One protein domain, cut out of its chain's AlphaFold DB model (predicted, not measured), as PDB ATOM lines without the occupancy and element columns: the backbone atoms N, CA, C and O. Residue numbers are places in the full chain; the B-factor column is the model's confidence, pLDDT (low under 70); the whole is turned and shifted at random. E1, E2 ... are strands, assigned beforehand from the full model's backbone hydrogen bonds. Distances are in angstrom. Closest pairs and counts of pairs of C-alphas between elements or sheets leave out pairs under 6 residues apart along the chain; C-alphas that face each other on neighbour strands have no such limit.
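Overview. This is residues 180 to 233 of the 484 residues of the protein "DDE_Tnp_IS1595 domain-containing protein" of Leptotrombidium deliense (UniProt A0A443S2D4). With little regular structure, this is a long, narrow piece: a three-stranded sheet, E1, E2 and E5, towards one end and the hairpin of E3 and E4 at the other, E2 running on into E3. Residues 180 to 192 loop along one side. The printed part has 54 residues, no named helix and five named strands in the order E1 to E5, all strand in class with 19 residues in them; both sheets, E1 - E2 - E5 and E3 - E4, are antiparallel. It is only just loose, close to compact, with a radius of gyration of the C-alphas of 12.1 A, and spans 37 by 20 by 13 A.

Along the chain. Start at C-alpha 180, (208.347, 242.935, 176.718). Find E1, residues 193 to 197, 13.1 A long, from C-alpha 193 at (209.070, 245.245, 171.660). Next come E2, 205 to 209, 13.5 A; E3, 212 to 214, 7.0 A; E4, 220 to 222, 7.1 A; and E5, 226 to 228, 7.1 A.

Arrangement. In the hairpin E1 and E2, N 194 and O 208 are 2.9 A apart, within hydrogen-bond range. Between E2 and E5, see N 207 and O 227, 2.9 A. In the hairpin E3 and E4, see N 213 and O 221, 3.0 A. E3 and E5 are apart.

Size, cuts and confidence. The farthest C-alphas, Asp 203 and His 217, are 37.0 A apart. The printed part has no cut, no link is long, and no printed residue is under 70 in pLDDT.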
ATOM      1  N   GLY A 180     208.978 241.986 175.799       91.19
ATOM      2  CA  GLY A 180     208.347 242.935 176.718       91.19
ATOM      3  C   GLY A 180     209.304 243.770 177.586       91.19
ATOM      4  O   GLY A 180     208.850 244.747 178.176       91.19
ATOM      5  N   GLU A 181     210.608 243.452 177.657       91.19
ATOM      6  CA  GLU A 181     211.585 244.213 178.472       91.19
ATOM      7  C   GLU A 181     212.031 245.546 177.837       91.19
ATOM      8  O   GLU A 181     212.650 246.358 178.522       91.19
ATOM      9  N   ILE A 182     211.764 245.767 176.544       91.50
ATOM     10  CA  ILE A 182     212.167 246.977 175.811       91.50
ATOM     11  C   ILE A 182     210.921 247.790 175.454       91.50
ATOM     12  O   ILE A 182     210.002 247.272 174.815       91.50
ATOM     13  N   ASP A 183     210.914 249.064 175.833       92.12
ATOM     14  CA  ASP A 183     209.899 250.047 175.452       92.12
ATOM     15  C   ASP A 183     209.990 250.451 173.974       92.12
ATOM     16  O   ASP A 183     211.047 250.396 173.339       92.12
ATOM     17  N   CYS A 184     208.855 250.846 173.401       91.44
ATOM     18  CA  CYS A 184     208.804 251.359 172.044       91.44
ATOM     19  C   CYS A 184     209.410 252.770 171.983       91.44
ATOM     20  O   CYS A 184     208.996 253.662 172.711       91.44
ATOM     21  N   ALA A 185     210.374 252.982 171.084       88.56
ATOM     22  CA  ALA A 185     211.003 254.287 170.855       88.56
ATOM     23  C   ALA A 185     210.174 255.159 169.888       88.56
ATOM     24  O   ALA A 185     210.663 255.578 168.841       88.56
ATOM     25  N   ASP A 186     208.889 255.324 170.197       86.69
ATOM     26  CA  ASP A 186     207.909 256.140 169.472       86.69
ATOM     27  C   ASP A 186     207.035 256.799 170.539       86.69
ATOM     28  O   ASP A 186     206.301 256.104 171.242       86.69
ATOM     29  N   ASP A 187     207.168 258.118 170.691       84.12
ATOM     30  CA  ASP A 187     206.621 258.893 171.818       84.12
ATOM     31  C   ASP A 187     205.084 258.836 171.918       84.12
ATOM     32  O   ASP A 187     204.502 259.213 172.933       84.12
ATOM     33  N   TYR A 188     204.416 258.343 170.869       83.12
ATOM     34  CA  TYR A 188     202.965 258.180 170.780       83.12
ATOM     35  C   TYR A 188     202.517 256.721 171.007       83.12
ATOM     36  O   TYR A 188     201.394 256.351 170.650       83.12
ATOM     37  N   CYS A 189     203.395 255.869 171.548       85.56
ATOM     38  CA  CYS A 189     203.197 254.425 171.619       85.56
ATOM     39  C   CYS A 189     203.746 253.805 172.919       85.56
ATOM     40  O   CYS A 189     204.896 253.372 172.968       85.56
ATOM     41  N   ASP A 190     202.879 253.590 173.919       85.94
ATOM     42  CA  ASP A 190     203.163 252.825 175.159       85.94
ATOM     43  C   ASP A 190     203.406 251.308 174.931       85.94
ATOM     44  O   ASP A 190     203.180 250.457 175.797       85.94
ATOM     45  N   GLY A 191     203.798 250.923 173.715       91.06
ATOM     46  CA  GLY A 191     204.052 249.547 173.329       91.06
ATOM     47  C   GLY A 191     205.373 249.008 173.874       91.06
ATOM     48  O   GLY A 191     206.320 249.741 174.143       91.06
ATOM     49  N   LYS A 192     205.473 247.679 173.945       93.94
ATOM     50  CA  LYS A 192     206.744 246.976 174.156       93.94
ATOM     51  C   LYS A 192     207.188 246.254 172.884       93.94
ATOM     52  O   LYS A 192     206.362 245.909 172.030       93.94
ATOM     53  N   LEU A 193     208.489 245.996 172.770       95.06
ATOM     54  CA  LEU A 193     209.070 245.245 171.660       95.06
ATOM     55  C   LEU A 193     209.132 243.736 171.953       95.06
ATOM     56  O   LEU A 193     209.425 243.294 173.066       95.06
ATOM     57  N   PHE A 194     208.894 242.954 170.902       95.06
ATOM     58  CA  PHE A 194     208.921 241.491 170.887       95.06
ATOM     59  C   PHE A 194     209.858 241.013 169.769       95.06
ATOM     60  O   PHE A 194     209.988 241.677 168.733       95.06
ATOM     61  N   LEU A 195     210.545 239.889 169.974       95.25
ATOM     62  CA  LEU A 195     211.583 239.412 169.067       95.25
ATOM     63  C   LEU A 195     211.006 238.533 167.949       95.25
ATOM     64  O   LEU A 195     210.532 237.424 168.180       95.25
ATOM     65  N   GLY A 196     211.095 239.010 166.707       93.69
ATOM     66  CA  GLY A 196     210.723 238.253 165.511       93.69
ATOM     67  C   GLY A 196     211.938 237.656 164.800       93.69
ATOM     68  O   GLY A 196     213.006 238.270 164.763       93.69
ATOM     69  N   LYS A 197     211.769 236.486 164.171       92.94
ATOM     70  CA  LYS A 197     212.739 235.963 163.194       92.94
ATOM     71  C   LYS A 197     212.713 236.817 161.923       92.94
ATOM     72  O   LYS A 197     211.647 237.204 161.443       92.94
ATOM     73  N   ASP A 198     213.893 237.114 161.391       92.31
ATOM     74  CA  ASP A 198     214.089 237.936 160.198       92.31
ATOM     75  C   ASP A 198     215.409 237.557 159.508       92.31
ATOM     76  O   ASP A 198     216.487 238.031 159.868       92.31
ATOM     77  N   ALA A 199     215.323 236.673 158.510       89.75
ATOM     78  CA  ALA A 199     216.484 236.131 157.800       89.75
ATOM     79  C   ALA A 199     217.245 237.175 156.954       89.75
ATOM     80  O   ALA A 199     218.332 236.879 156.468       89.75
ATOM     81  N   SER A 200     216.713 238.397 156.798       89.19
ATOM     82  CA  SER A 200     217.437 239.512 156.169       89.19
ATOM     83  C   SER A 200     218.497 240.140 157.086       89.19
ATOM     84  O   SER A 200     219.310 240.947 156.635       89.19
ATOM     85  N   ARG A 201     218.486 239.812 158.387       89.19
ATOM     86  CA  ARG A 201     219.371 240.409 159.396       89.19
ATOM     87  C   ARG A 201     220.569 239.504 159.699       89.19
ATOM     88  O   ARG A 201     220.381 238.293 159.775       89.19
ATOM     89  N   PRO A 202     221.775 240.056 159.963       84.94
ATOM     90  CA  PRO A 202     222.993 239.261 160.175       84.94
ATOM     91  C   PRO A 202     222.909 238.200 161.281       84.94
ATOM     92  O   PRO A 202     223.592 237.183 161.198       84.94
ATOM     93  N   ASP A 203     222.075 238.431 162.299       88.12
ATOM     94  CA  ASP A 203     221.851 237.498 163.410       88.12
ATOM     95  C   ASP A 203     220.556 236.670 163.267       88.12
ATOM     96  O   ASP A 203     220.261 235.850 164.130       88.12
ATOM     97  N   GLY A 204     219.758 236.890 162.213       90.56
ATOM     98  CA  GLY A 204     218.493 236.187 161.954       90.56
ATOM     99  C   GLY A 204     217.263 236.685 162.730       90.56
ATOM    100  O   GLY A 204     216.206 236.056 162.644       90.56
ATOM    101  N   TYR A 205     217.364 237.793 163.477       94.25
ATOM    102  CA  TYR A 205     216.281 238.337 164.310       94.25
ATOM    103  C   TYR A 205     216.170 239.869 164.248       94.25
ATOM    104  O   TYR A 205     217.138 240.575 163.948       94.25
ATOM    105  N   ILE A 206     214.986 240.386 164.585       95.19
ATOM    106  CA  ILE A 206     214.682 241.817 164.705       95.19
ATOM    107  C   ILE A 206     213.637 242.057 165.809       95.19
ATOM    108  O   ILE A 206     212.685 241.288 165.951       95.19
ATOM    109  N   TRP A 207     213.776 243.142 166.567       95.62
ATOM    110  CA  TRP A 207     212.742 243.607 167.494       95.62
ATOM    111  C   TRP A 207     211.613 244.297 166.726       95.62
ATOM    112  O   TRP A 207     211.879 245.028 165.768       95.62
ATOM    113  N   ARG A 208     210.357 244.083 167.130       95.25
ATOM    114  CA  ARG A 208     209.164 244.692 166.516       95.25
ATOM    115  C   ARG A 208     208.184 245.137 167.602       95.25
ATOM    116  O   ARG A 208     207.945 244.378 168.539       95.25
ATOM    117  N   CYS A 209     207.603 246.329 167.476       94.50
ATOM    118  CA  CYS A 209     206.481 246.723 168.330       94.50
ATOM    119  C   CYS A 209     205.204 245.989 167.888       94.50
ATOM    120  O   CYS A 209     204.927 245.892 166.693       94.50
ATOM    121  N   GLY A 210     204.444 245.452 168.846       86.06
ATOM    122  CA  GLY A 210     203.159 244.783 168.592       86.06
ATOM    123  C   GLY A 210     201.926 245.661 168.836       86.06
ATOM    124  O   GLY A 210     200.806 245.233 168.559       86.06
ATOM    125  N   ALA A 211     202.115 246.863 169.385       90.12
ATOM    126  CA  ALA A 211     201.028 247.718 169.844       90.12
ATOM    127  C   ALA A 211     200.217 248.334 168.694       90.12
ATOM    128  O   ALA A 211     200.680 248.465 167.556       90.12
ATOM    129  N   LYS A 212     198.990 248.744 169.028       88.06
ATOM    130  CA  LYS A 212     198.108 249.511 168.152       88.06
ATOM    131  C   LYS A 212     197.876 250.895 168.741       88.06
ATOM    132  O   LYS A 212     197.522 250.994 169.911       88.06
ATOM    133  N   HIS A 213     197.977 251.920 167.910       82.69
ATOM    134  CA  HIS A 213     197.625 253.296 168.246       82.69
ATOM    135  C   HIS A 213     196.591 253.822 167.239       82.69
ATOM    136  O   HIS A 213     196.240 253.133 166.274       82.69
ATOM    137  N   GLN A 214     196.054 255.017 167.476       79.00
ATOM    138  CA  GLN A 214     195.298 255.737 166.451       79.00
ATOM    139  C   GLN A 214     196.267 256.556 165.591       79.00
ATOM    140  O   GLN A 214     197.255 257.090 166.098       79.00
ATOM    141  N   ASP A 215     196.001 256.641 164.290       75.94
ATOM    142  CA  ASP A 215     196.642 257.622 163.415       75.94
ATOM    143  C   ASP A 215     195.928 258.988 163.478       75.94
ATOM    144  O   ASP A 215     194.905 259.159 164.146       75.94
ATOM    145  N   MET A 216     196.454 259.977 162.748       77.06
ATOM    146  CA  MET A 216     195.890 261.335 162.678       77.06
ATOM    147  C   MET A 216     194.457 261.381 162.107       77.06
ATOM    148  O   MET A 216     193.772 262.392 162.248       77.06
ATOM    149  N   HIS A 217     193.979 260.290 161.499       82.38
ATOM    150  CA  HIS A 217     192.618 260.130 160.985       82.38
ATOM    151  C   HIS A 217     191.737 259.271 161.914       82.38
ATOM    152  O   HIS A 217     190.654 258.839 161.515       82.38
ATOM    153  N   ARG A 218     192.180 259.033 163.160       78.38
ATOM    154  CA  ARG A 218     191.541 258.186 164.189       78.38
ATOM    155  C   ARG A 218     191.398 256.710 163.800       78.38
ATOM    156  O   ARG A 218     190.688 255.959 164.472       78.38
ATOM    157  N   LYS A 219     192.077 256.256 162.745       83.38
ATOM    158  CA  LYS A 219     192.062 254.851 162.332       83.38
ATOM    159  C   LYS A 219     193.050 254.067 163.189       83.38
ATOM    160  O   LYS A 219     194.169 254.509 163.431       83.38
ATOM    161  N   GLN A 220     192.642 252.887 163.654       84.69
ATOM    162  CA  GLN A 220     193.526 252.027 164.435       84.69
ATOM    163  C   GLN A 220     194.584 251.387 163.521       84.69
ATOM    164  O   GLN A 220     194.250 250.651 162.590       84.69
ATOM    165  N   VAL A 221     195.857 251.652 163.808       86.94
ATOM    166  CA  VAL A 221     197.023 251.166 163.060       86.94
ATOM    167  C   VAL A 221     197.999 250.453 163.996       86.94
ATOM    168  O   VAL A 221     198.044 250.735 165.191       86.94
ATOM    169  N   TYR A 222     198.779 249.512 163.463       88.75
ATOM    170  CA  TYR A 222     199.896 248.915 164.200       88.75
ATOM    171  C   TYR A 222     201.104 249.853 164.173       88.75
ATOM    172  O   TYR A 222     201.441 250.383 163.107       88.75
ATOM    173  N   CYS A 223     201.786 249.988 165.312       89.75
ATOM    174  CA  CYS A 223     203.063 250.689 165.385       89.75
ATOM    175  C   CYS A 223     204.086 250.023 164.446       89.75
ATOM    176  O   CYS A 223     204.136 248.797 164.304       89.75
ATOM    177  N   LYS A 224     204.903 250.838 163.772       89.94
ATOM    178  CA  LYS A 224     205.850 250.377 162.741       89.94
ATOM    179  C   LYS A 224     207.293 250.250 163.242       89.94
ATOM    180  O   LYS A 224     208.145 249.824 162.462       89.94
ATOM    181  N   VAL A 225     207.566 250.583 164.508       92.56
ATOM    182  CA  VAL A 225     208.913 250.548 165.103       92.56
ATOM    183  C   VAL A 225     209.529 249.153 165.032       92.56
ATOM    184  O   VAL A 225     208.917 248.138 165.386       92.56
ATOM    185  N   ARG A 226     210.785 249.121 164.576       93.31
ATOM    186  CA  ARG A 226     211.639 247.934 164.493       93.31
ATOM    187  C   ARG A 226     213.055 248.317 164.911       93.31
ATOM    188  O   ARG A 226     213.538 249.358 164.479       93.31
ATOM    189  N   GLN A 227     213.728 247.478 165.694       92.88
ATOM    190  CA  GLN A 227     215.111 247.718 166.137       92.88
ATOM    191  C   GLN A 227     216.000 246.488 165.852       92.88
ATOM    192  O   GLN A 227     215.502 245.357 165.886       92.88
ATOM    193  N   PRO A 228     217.306 246.653 165.557       92.25
ATOM    194  CA  PRO A 228     218.227 245.525 165.395       92.25
ATOM    195  C   PRO A 228     218.329 244.692 166.679       92.25
ATOM    196  O   PRO A 228     218.326 245.265 167.764       92.25
ATOM    197  N   LEU A 229     218.503 243.365 166.579       93.81
ATOM    198  CA  LEU A 229     218.649 242.460 167.741       93.81
ATOM    199  C   LEU A 229     219.614 243.001 168.814       93.81
ATOM    200  O   LEU A 229     219.345 242.887 170.008       93.81
ATOM    201  N   ARG A 230     220.734 243.575 168.361       91.69
ATOM    202  CA  ARG A 230     221.861 244.044 169.177       91.69
ATOM    203  C   ARG A 230     221.618 245.379 169.891       91.69
ATOM    204  O   ARG A 230     222.467 245.768 170.695       91.69
ATOM    205  N   GLN A 231     220.517 246.079 169.610       88.44
ATOM    206  CA  GLN A 231     220.154 247.319 170.303       88.44
ATOM    207  C   GLN A 231     220.105 247.086 171.823       88.44
ATOM    208  O   GLN A 231     219.722 246.007 172.274       88.44
ATOM    209  N   HIS A 232     220.516 248.084 172.612       81.88
ATOM    210  CA  HIS A 232     220.564 248.018 174.084       81.88
ATOM    211  C   HIS A 232     221.486 246.918 174.654       81.88
ATOM    212  O   HIS A 232     221.378 246.551 175.825       81.88
ATOM    213  N   THR A 233     222.424 246.405 173.848       88.75
ATOM    214  CA  THR A 233     223.470 245.456 174.269       88.75
ATOM    215  C   THR A 233     224.856 245.944 173.839       88.75
ATOM    216  O   THR A 233     224.992 246.687 172.866       88.75
TER     217      THR A 233